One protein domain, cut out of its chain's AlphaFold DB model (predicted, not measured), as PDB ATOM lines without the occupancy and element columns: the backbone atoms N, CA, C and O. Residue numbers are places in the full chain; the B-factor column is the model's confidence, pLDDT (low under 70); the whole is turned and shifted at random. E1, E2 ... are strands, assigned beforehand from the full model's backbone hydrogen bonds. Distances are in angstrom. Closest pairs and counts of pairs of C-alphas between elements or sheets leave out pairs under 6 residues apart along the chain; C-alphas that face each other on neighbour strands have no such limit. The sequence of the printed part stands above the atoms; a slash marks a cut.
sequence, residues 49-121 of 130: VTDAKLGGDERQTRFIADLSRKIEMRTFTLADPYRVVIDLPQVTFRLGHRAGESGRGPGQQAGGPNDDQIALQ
ATOM      1  N   VAL A  49      24.772  93.601 -78.280       82.81
ATOM      2  CA  VAL A  49      24.370  94.866 -78.904       82.81
ATOM      3  C   VAL A  49      25.630  95.544 -79.425       82.81
ATOM      4  O   VAL A  49      26.492  95.950 -78.642       82.81
ATOM      5  N   THR A  50      25.776  95.607 -80.747       81.69
ATOM      6  CA  THR A  50      26.987  96.118 -81.406       81.69
ATOM      7  C   THR A  50      26.915  97.604 -81.710       81.69
ATOM      8  O   THR A  50      27.946  98.266 -81.782       81.69
ATOM      9  N   ASP A  51      25.708  98.126 -81.906       77.31
ATOM     10  CA  ASP A  51      25.486  99.534 -82.208       77.31
ATOM     11  C   ASP A  51      24.085  99.957 -81.760       77.31
ATOM     12  O   ASP A  51      23.163  99.140 -81.687       77.31
ATOM     13  N   ALA A  52      23.933 101.241 -81.464       78.81
ATOM     14  CA  ALA A  52      22.663 101.859 -81.128       78.81
ATOM     15  C   ALA A  52      22.603 103.235 -81.789       78.81
ATOM     16  O   ALA A  52      23.550 104.015 -81.715       78.81
ATOM     17  N   LYS A  53      21.493 103.547 -82.452       81.94
ATOM     18  CA  LYS A  53      21.278 104.808 -83.164       81.94
ATOM     19  C   LYS A  53      19.941 105.381 -82.766       81.94
ATOM     20  O   LYS A  53      18.931 104.676 -82.740       81.94
ATOM     21  N   LEU A  54      19.935 106.679 -82.516       77.75
ATOM     22  CA  LEU A  54      18.720 107.442 -82.329       77.75
ATOM     23  C   LEU A  54      18.618 108.429 -83.478       77.75
ATOM     24  O   LEU A  54      19.461 109.303 -83.610       77.75
ATOM     25  N   GLY A  55      17.605 108.278 -84.320       78.75
ATOM     26  CA  GLY A  55      17.282 109.228 -85.376       78.75
ATOM     27  C   GLY A  55      15.825 109.626 -85.308       78.75
ATOM     28  O   GLY A  55      15.052 109.071 -84.539       78.75
ATOM     29  N   GLY A  56      15.428 110.601 -86.106       73.81
ATOM     30  CA  GLY A  56      14.068 111.104 -86.065       73.81
ATOM     31  C   GLY A  56      13.975 112.504 -86.625       73.81
ATOM     32  O   GLY A  56      14.973 113.094 -87.036       73.81
ATOM     33  N   ASP A  57      12.750 112.992 -86.650       73.31
ATOM     34  CA  ASP A  57      12.378 114.356 -86.980       73.31
ATOM     35  C   ASP A  57      11.380 114.862 -85.921       73.31
ATOM     36  O   ASP A  57      11.113 114.186 -84.924       73.31
ATOM     37  N   GLU A  58      10.816 116.047 -86.133       72.31
ATOM     38  CA  GLU A  58       9.865 116.681 -85.210       72.31
ATOM     39  C   GLU A  58       8.574 115.869 -84.985       72.31
ATOM     40  O   GLU A  58       7.822 116.142 -84.053       72.31
ATOM     41  N   ARG A  59       8.282 114.875 -85.833       74.94
ATOM     42  CA  ARG A  59       7.047 114.078 -85.797       74.94
ATOM     43  C   ARG A  59       7.270 112.666 -85.274       74.94
ATOM     44  O   ARG A  59       6.328 112.048 -84.783       74.94
ATOM     45  N   GLN A  60       8.477 112.126 -85.421       72.12
ATOM     46  CA  GLN A  60       8.779 110.742 -85.065       72.12
ATOM     47  C   GLN A  60      10.224 110.579 -84.603       72.12
ATOM     48  O   GLN A  60      11.162 111.049 -85.238       72.12
ATOM     49  N   THR A  61      10.410 109.816 -83.531       77.69
ATOM     50  CA  THR A  61      11.727 109.353 -83.087       77.69
ATOM     51  C   THR A  61      11.849 107.858 -83.357       77.69
ATOM     52  O   THR A  61      10.941 107.081 -83.068       77.69
ATOM     53  N   ARG A  62      12.979 107.449 -83.926       79.69
ATOM     54  CA  ARG A  62      13.334 106.075 -84.263       79.69
ATOM     55  C   ARG A  62      14.609 105.682 -83.532       79.69
ATOM     56  O   ARG A  62      15.679 106.227 -83.786       79.69
ATOM     57  N   PHE A  63      14.489 104.672 -82.686       82.38
ATOM     58  CA  PHE A  63      15.623 103.988 -82.088       82.38
ATOM     59  C   PHE A  63      15.924 102.701 -82.860       82.38
ATOM     60  O   PHE A  63      15.009 101.944 -83.186       82.38
ATOM     61  N   ILE A  64      17.195 102.471 -83.177       82.94
ATOM     62  CA  ILE A  64      17.683 101.284 -83.881       82.94
ATOM     63  C   ILE A  64      18.820 100.698 -83.050       82.94
ATOM     64  O   ILE A  64      19.796 101.393 -82.794       82.94
ATOM     65  N   ALA A  65      18.709  99.432 -82.659       83.88
ATOM     66  CA  ALA A  65      19.786  98.688 -82.014       83.88
ATOM     67  C   ALA A  65      20.159  97.484 -82.883       83.88
ATOM     68  O   ALA A  65      19.284  96.702 -83.262       83.88
ATOM     69  N   ASP A  66      21.448  97.337 -83.177       83.25
ATOM     70  CA  ASP A  66      21.977  96.197 -83.920       83.25
ATOM     71  C   ASP A  66      22.339  95.085 -82.929       83.25
ATOM     72  O   ASP A  66      23.246  95.236 -82.105       83.25
ATOM     73  N   LEU A  67      21.600  93.969 -82.989       85.56
ATOM     74  CA  LEU A  67      21.803  92.798 -82.133       85.56
ATOM     75  C   LEU A  67      22.357  91.619 -82.935       85.56
ATOM     76  O   LEU A  67      21.873  91.309 -84.024       85.56
ATOM     77  N   SER A  68      23.310  90.889 -82.353       84.06
ATOM     78  CA  SER A  68      23.909  89.701 -82.975       84.06
ATOM     79  C   SER A  68      22.914  88.556 -83.207       84.06
ATOM     80  O   SER A  68      23.157  87.676 -84.033       84.06
ATOM     81  N   ARG A  69      21.811  88.532 -82.453       81.38
ATOM     82  CA  ARG A  69      20.695  87.600 -82.622       81.38
ATOM     83  C   ARG A  69      19.407  88.193 -82.063       81.38
ATOM     84  O   ARG A  69      19.436  89.105 -81.241       81.38
ATOM     85  N   LYS A  70      18.276  87.623 -82.475       79.44
ATOM     86  CA  LYS A  70      16.959  87.999 -81.960       79.44
ATOM     87  C   LYS A  70      16.813  87.591 -80.488       79.44
ATOM     88  O   LYS A  70      17.191  86.480 -80.122       79.44
ATOM     89  N   ILE A  71      16.213  88.470 -79.690       83.69
ATOM     90  CA  ILE A  71      15.828  88.216 -78.298       83.69
ATOM     91  C   ILE A  71      14.382  88.631 -78.048       83.69
ATOM     92  O   ILE A  71      13.794  89.373 -78.841       83.69
ATOM     93  N   GLU A  72      13.819  88.156 -76.943       82.75
ATOM     94  CA  GLU A  72      12.589  88.715 -76.397       82.75
ATOM     95  C   GLU A  72      12.926  90.015 -75.663       82.75
ATOM     96  O   GLU A  72      13.739  90.021 -74.746       82.75
ATOM     97  N   MET A  73      12.327  91.116 -76.109       82.19
ATOM     98  CA  MET A  73      12.533  92.462 -75.578       82.19
ATOM     99  C   MET A  73      11.222  92.966 -74.989       82.19
ATOM    100  O   MET A  73      10.146  92.664 -75.518       82.19
ATOM    101  N   ARG A  74      11.310  93.779 -73.937       85.19
ATOM    102  CA  ARG A  74      10.153  94.478 -73.370       85.19
ATOM    103  C   ARG A  74      10.338  95.979 -73.502       85.19
ATOM    104  O   ARG A  74      11.440  96.500 -73.375       85.19
ATOM    105  N   THR A  75       9.245  96.679 -73.770       84.81
ATOM    106  CA  THR A  75       9.233  98.138 -73.837       84.81
ATOM    107  C   THR A  75       8.161  98.678 -72.913       84.81
ATOM    108  O   THR A  75       7.043  98.164 -72.866       84.81
ATOM    109  N   PHE A  76       8.510  99.712 -72.159       85.12
ATOM    110  CA  PHE A  76       7.576 100.401 -71.281       85.12
ATOM    111  C   PHE A  76       7.917 101.883 -71.194       85.12
ATOM    112  O   PHE A  76       9.052 102.303 -71.417       85.12
ATOM    113  N   THR A  77       6.910 102.694 -70.898       85.19
ATOM    114  CA  THR A  77       7.067 104.133 -70.704       85.19
ATOM    115  C   THR A  77       6.956 104.456 -69.226       85.19
ATOM    116  O   THR A  77       6.128 103.895 -68.510       85.19
ATOM    117  N   LEU A  78       7.808 105.364 -68.765       81.31
ATOM    118  CA  LEU A  78       7.745 105.909 -67.419       81.31
ATOM    119  C   LEU A  78       7.495 107.408 -67.520       81.31
ATOM    120  O   LEU A  78       8.111 108.100 -68.333       81.31
ATOM    121  N   ALA A  79       6.587 107.899 -66.685       81.81
ATOM    122  CA  ALA A  79       6.448 109.325 -66.457       81.81
ATOM    123  C   ALA A  79       7.595 109.831 -65.562       81.81
ATOM    124  O   ALA A  79       8.228 109.042 -64.861       81.81
ATOM    125  N   ASP A  80       7.823 111.146 -65.604       73.44
ATOM    126  CA  ASP A  80       8.673 111.901 -64.671       73.44
ATOM    127  C   ASP A  80      10.134 111.392 -64.502       73.44
ATOM    128  O   ASP A  80      10.416 110.509 -63.684       73.44
ATOM    129  N   PRO A  81      11.094 111.907 -65.299       74.94
ATOM    130  CA  PRO A  81      10.880 112.533 -66.602       74.94
ATOM    131  C   PRO A  81      10.363 111.497 -67.609       74.94
ATOM    132  O   PRO A  81      10.656 110.300 -67.496       74.94
ATOM    133  N   TYR A  82       9.603 111.961 -68.605       76.62
ATOM    134  CA  TYR A  82       9.028 111.096 -69.634       76.62
ATOM    135  C   TYR A  82      10.133 110.353 -70.397       76.62
ATOM    136  O   TYR A  82      10.932 110.962 -71.111       76.62
ATOM    137  N   ARG A  83      10.192 109.033 -70.225       80.88
ATOM    138  CA  ARG A  83      11.227 108.179 -70.817       80.88
ATOM    139  C   ARG A  83      10.638 106.879 -71.329       80.88
ATOM    140  O   ARG A  83       9.707 106.323 -70.744       80.88
ATOM    141  N   VAL A  84      11.215 106.393 -72.421       81.69
ATOM    142  CA  VAL A  84      10.948 105.056 -72.947       81.69
ATOM    143  C   VAL A  84      12.083 104.163 -72.473       81.69
ATOM    144  O   VAL A  84      13.254 104.472 -72.702       81.69
ATOM    145  N   VAL A  85      11.738 103.074 -71.799       82.69
ATOM    146  CA  VAL A  85      12.691 102.069 -71.337       82.69
ATOM    147  C   VAL A  85      12.565 100.836 -72.216       82.69
ATOM    148  O   VAL A  85      11.459 100.364 -72.503       82.69
ATOM    149  N   ILE A  86      13.717 100.351 -72.666       84.94
ATOM    150  CA  ILE A  86      13.848  99.156 -73.486       84.94
ATOM    151  C   ILE A  86      14.666  98.143 -72.686       84.94
ATOM    152  O   ILE A  86      15.862  98.338 -72.466       84.94
ATOM    153  N   ASP A  87      13.990  97.079 -72.269       83.25
ATOM    154  CA  ASP A  87      14.525  95.983 -71.468       83.25
ATOM    155  C   ASP A  87      15.022  94.864 -72.382       83.25
ATOM    156  O   ASP A  87      14.263  94.297 -73.181       83.25
ATOM    157  N   LEU A  88      16.329  94.603 -72.292       83.81
ATOM    158  CA  LEU A  88      17.051  93.625 -73.097       83.81
ATOM    159  C   LEU A  88      17.679  92.580 -72.156       83.81
ATOM    160  O   LEU A  88      18.843  92.705 -71.775       83.81
ATOM    161  N   PRO A  89      16.938  91.526 -71.771       75.31
ATOM    162  CA  PRO A  89      17.439  90.553 -70.815       75.31
ATOM    163  C   PRO A  89      18.633  89.792 -71.396       75.31
ATOM    164  O   PRO A  89      18.590  89.272 -72.514       75.31
ATOM    165  N   GLN A  90      19.688  89.676 -70.590       72.06
ATOM    166  CA  GLN A  90      20.861  88.848 -70.878       72.06
ATOM    167  C   GLN A  90      21.672  89.275 -72.113       72.06
ATOM    168  O   GLN A  90      22.261  88.418 -72.767       72.06
ATOM    169  N   VAL A  91      21.742  90.566 -72.442       75.50
ATOM    170  CA  VAL A  91      22.616  91.056 -73.523       75.50
ATOM    171  C   VAL A  91      23.940  91.607 -73.000       75.50
ATOM    172  O   VAL A  91      24.057  92.025 -71.854       75.50
ATOM    173  N   THR A  92      24.958  91.625 -73.854       78.75
ATOM    174  CA  THR A  92      26.220  92.328 -73.602       78.75
ATOM    175  C   THR A  92      26.312  93.545 -74.513       78.75
ATOM    176  O   THR A  92      26.205  93.416 -75.735       78.75
ATOM    177  N   PHE A  93      26.554  94.725 -73.943       73.88
ATOM    178  CA  PHE A  93      26.722  95.956 -74.712       73.88
ATOM    179  C   PHE A  93      28.173  96.127 -75.149       73.88
ATOM    180  O   PHE A  93      29.095  96.171 -74.339       73.88
ATOM    181  N   ARG A  94      28.386  96.225 -76.463       75.12
ATOM    182  CA  ARG A  94      29.684  96.548 -77.069       75.12
ATOM    183  C   ARG A  94      29.537  97.771 -77.959       75.12
ATOM    184  O   ARG A  94      29.842  97.733 -79.147       75.12
ATOM    185  N   LEU A  95      29.039  98.841 -77.355       70.62
ATOM    186  CA  LEU A  95      28.806 100.116 -78.011       70.62
ATOM    187  C   LEU A  95      30.137 100.858 -78.197       70.62
ATOM    188  O   LEU A  95      30.912 101.016 -77.253       70.62
ATOM    189  N   GLY A  96      30.426 101.297 -79.423       62.50
ATOM    190  CA  GLY A  96      31.553 102.196 -79.685       62.50
ATOM    191  C   GLY A  96      31.299 103.596 -79.114       62.50
ATOM    192  O   GLY A  96      30.160 103.959 -78.847       62.50
ATOM    193  N   HIS A  97      32.343 104.425 -78.993       56.31
ATOM    194  CA  HIS A  97      32.248 105.799 -78.458       56.31
ATOM    195  C   HIS A  97      31.235 106.703 -79.194       56.31
ATOM    196  O   HIS A  97      30.810 107.709 -78.648       56.31
ATOM    197  N   ARG A  98      30.841 106.326 -80.419       55.88
ATOM    198  CA  ARG A  98      29.858 107.039 -81.251       55.88
ATOM    199  C   ARG A  98      28.450 106.437 -81.257       55.88
ATOM    200  O   ARG A  98      27.598 106.887 -82.026       55.88
ATOM    201  N   ALA A  99      28.204 105.392 -80.468       54.66
ATOM    202  CA  ALA A  99      26.860 104.844 -80.331       54.66
ATOM    203  C   ALA A  99      25.924 105.948 -79.809       54.66
ATOM    204  O   ALA A  99      26.246 106.641 -78.850       54.66
ATOM    205  N   GLY A 100      24.801 106.152 -80.495       54.22
ATOM    206  CA  GLY A 100      23.825 107.199 -80.188       54.22
ATOM    207  C   GLY A 100      24.030 108.532 -80.921       54.22
ATOM    208  O   GLY A 100      23.093 109.321 -80.972       54.22
ATOM    209  N   GLU A 101      25.178 108.779 -81.565       54.34
ATOM    210  CA  GLU A 101      25.472 110.076 -82.212       54.34
ATOM    211  C   GLU A 101      24.849 110.236 -83.611       54.34
ATOM    212  O   GLU A 101      24.748 111.340 -84.146       54.34
ATOM    213  N   SER A 102      24.443 109.134 -84.244       49.09
ATOM    214  CA  SER A 102      24.002 109.133 -85.645       49.09
ATOM    215  C   SER A 102      22.485 109.156 -85.794       49.09
ATOM    216  O   SER A 102      21.871 108.226 -86.317       49.09
ATOM    217  N   GLY A 103      21.896 110.279 -85.410       45.56
ATOM    218  CA  GLY A 103      20.641 110.743 -85.977       45.56
ATOM    219  C   GLY A 103      20.350 112.158 -85.507       45.56
ATOM    220  O   GLY A 103      20.639 112.530 -84.378       45.56
ATOM    221  N   ARG A 104      19.891 112.998 -86.435       50.78
ATOM    222  CA  ARG A 104      19.703 114.437 -86.221       50.78
ATOM    223  C   ARG A 104      18.696 114.685 -85.090       50.78
ATOM    224  O   ARG A 104      17.499 114.724 -85.327       50.78
ATOM    225  N   GLY A 105      19.206 114.853 -83.880       45.78
ATOM    226  CA  GLY A 105      18.482 115.251 -82.681       45.78
ATOM    227  C   GLY A 105      19.438 115.220 -81.484       45.78
ATOM    228  O   GLY A 105      20.360 114.405 -81.474       45.78
ATOM    229  N   PRO A 106      19.283 116.097 -80.480       41.53
ATOM    230  CA  PRO A 106      20.090 116.040 -79.267       41.53
ATOM    231  C   PRO A 106      19.638 114.846 -78.407       41.53
ATOM    232  O   PRO A 106      18.860 114.988 -77.468       41.53
ATOM    233  N   GLY A 107      20.088 113.641 -78.762       50.16
ATOM    234  CA  GLY A 107      19.858 112.416 -78.004       50.16
ATOM    235  C   GLY A 107      20.913 112.249 -76.917       50.16
ATOM    236  O   GLY A 107      22.055 111.922 -77.216       50.16
ATOM    237  N   GLN A 108      20.549 112.462 -75.653       51.31
ATOM    238  CA  GLN A 108      21.385 112.041 -74.526       51.31
ATOM    239  C   GLN A 108      21.030 110.589 -74.191       51.31
ATOM    240  O   GLN A 108      19.937 110.311 -73.698       51.31
ATOM    241  N   GLN A 109      21.933 109.656 -74.497       54.62
ATOM    242  CA  GLN A 109      21.821 108.264 -74.064       54.62
ATOM    243  C   GLN A 109      22.346 108.148 -72.626       54.62
ATOM    244  O   GLN A 109      23.493 108.498 -72.359       54.62
ATOM    245  N   ALA A 110      21.513 107.660 -71.706       50.16
ATOM    246  CA  ALA A 110      21.902 107.338 -70.334       50.16
ATOM    247  C   ALA A 110      21.825 105.815 -70.159       50.16
ATOM    248  O   ALA A 110      20.828 105.271 -69.698       50.16
ATOM    249  N   GLY A 111      22.865 105.123 -70.619       51.53
ATOM    250  CA  GLY A 111      23.091 103.707 -70.345       51.53
ATOM    251  C   GLY A 111      24.588 103.509 -70.159       51.53
ATOM    252  O   GLY A 111      25.370 103.856 -71.045       51.53
ATOM    253  N   GLY A 112      24.995 103.056 -68.980       48.59
ATOM    254  CA  GLY A 112      26.374 102.744 -68.654       48.59
ATOM    255  C   GLY A 112      26.882 101.526 -69.433       48.59
ATOM    256  O   GLY A 112      26.101 100.753 -69.986       48.59
ATOM    257  N   PRO A 113      28.209 101.307 -69.471       52.31
ATOM    258  CA  PRO A 113      28.840 100.263 -70.283       52.31
ATOM    259  C   PRO A 113      28.444  98.819 -69.916       52.31
ATOM    260  O   PRO A 113      28.827  97.902 -70.634       52.31
ATOM    261  N   ASN A 114      27.695  98.606 -68.828       54.62
ATOM    262  CA  ASN A 114      27.227  97.289 -68.380       54.62
ATOM    263  C   ASN A 114      25.755  97.279 -67.931       54.62
ATOM    264  O   ASN A 114      25.343  96.324 -67.278       54.62
ATOM    265  N   ASP A 115      24.975  98.318 -68.239       61.34
ATOM    266  CA  ASP A 115      23.545  98.285 -67.936       61.34
ATOM    267  C   ASP A 115      22.857  97.355 -68.932       61.34
ATOM    268  O   ASP A 115      23.012  97.510 -70.136       61.34
ATOM    269  N   ASP A 116      22.085  96.393 -68.441       62.19
ATOM    270  CA  ASP A 116      21.229  95.494 -69.223       62.19
ATOM    271  C   ASP A 116      19.989  96.209 -69.809       62.19
ATOM    272  O   ASP A 116      19.164  95.614 -70.504       62.19
ATOM    273  N   GLN A 117      19.880  97.515 -69.562       61.12
ATOM    274  CA  GLN A 117      18.796  98.396 -69.970       61.12
ATOM    275  C   GLN A 117      19.361  99.601 -70.724       61.12
ATOM    276  O   GLN A 117      20.340 100.210 -70.293       61.12
ATOM    277  N   ILE A 118      18.695 100.021 -71.804       62.94
ATOM    278  CA  ILE A 118      18.934 101.344 -72.398       62.94
ATOM    279  C   ILE A 118      17.763 102.252 -72.029       62.94
ATOM    280  O   ILE A 118      16.635 102.051 -72.488       62.94
ATOM    281  N   ALA A 119      18.040 103.289 -71.236       55.75
ATOM    282  CA  ALA A 119      17.098 104.376 -71.012       55.75
ATOM    283  C   ALA A 119      17.286 105.455 -72.087       55.75
ATOM    284  O   ALA A 119      18.335 106.097 -72.190       55.75
ATOM    285  N   LEU A 120      16.241 105.669 -72.887       60.69
ATOM    286  CA  LEU A 120      16.181 106.785 -73.823       60.69
ATOM    287  C   LEU A 120      15.445 107.934 -73.136       60.69
ATOM    288  O   LEU A 120      14.218 107.917 -72.995       60.69
ATOM    289  N   GLN A 121      16.201 108.936 -72.691       52.88
ATOM    290  CA  GLN A 121      15.619 110.169 -72.186       52.88
ATOM    291  C   GLN A 121      15.344 111.098 -73.366       52.88
ATOM    292  O   GLN A 121      16.194 111.879 -73.794       52.88
TER     293      GLN A 121
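Overview. This is residues 49 to 121 of the 130 residues of the protein "AMIN domain-containing protein" of Planctomycetes bacterium (UniProt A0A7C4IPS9). What shape do these atoms make? A long hairpin of two strands, E1 and E2, lies over part of one face of a twisted four-stranded sheet, and the two layers form a loose, partly face-to-face sandwich. Residues 88 to 107, a long stretch with no named element, pass along the E1 side. What is it built of? The 73 printed residues hold six named strands, E1 to E6, and no named helix; the class is all strand, with 33 residues in named elements, under half. The whole is compact, with a radius of gyration of the C-alphas of 12.0 A and spans of 32 by 26 by 21 A.

Arrangement. How does the printed part begin? E1, residues 49 to 56, and E2, residues 61 to 67, are an antiparallel hairpin at 167 degrees, with N 53 and O 64 2.8 A apart. What follows? E3, residues 74 to 78, and E4, residues 83 to 87, are an antiparallel hairpin at 156 degrees, with N 85 and O 76 2.8 A apart. How is the sheet completed? E5, residues 108 to 110, and E6, residues 117 to 121, are a hairpin at 148 degrees with no N and O pair within hydrogen-bond range. The order is E3, E4, E6, E5, all antiparallel; N 120 and O 84 of E6 and E4 are 3.2 A apart. Do the sheets touch? E1 and E2 are apart from E3, E4, E5 and E6.

Along the chain. Where are the anchors? C-alpha 49 is at (24.370, 94.866, -78.904) and C-alpha 121 at (15.619, 110.169, -72.186). Which strands are longest? E1 measures 20.5 A and E2 19.4 A.

Size, cuts and confidence. How far does it reach? The C-alphas farthest apart, of Glu 58 and Gln 90, are 33.2 A apart. Is it unbroken and sure? The printed part has no cut, and E4 to E5 is a long link of 20 residues. Mean pLDDT of the printed part is 70.4, and residues 96 to 121 are under 70.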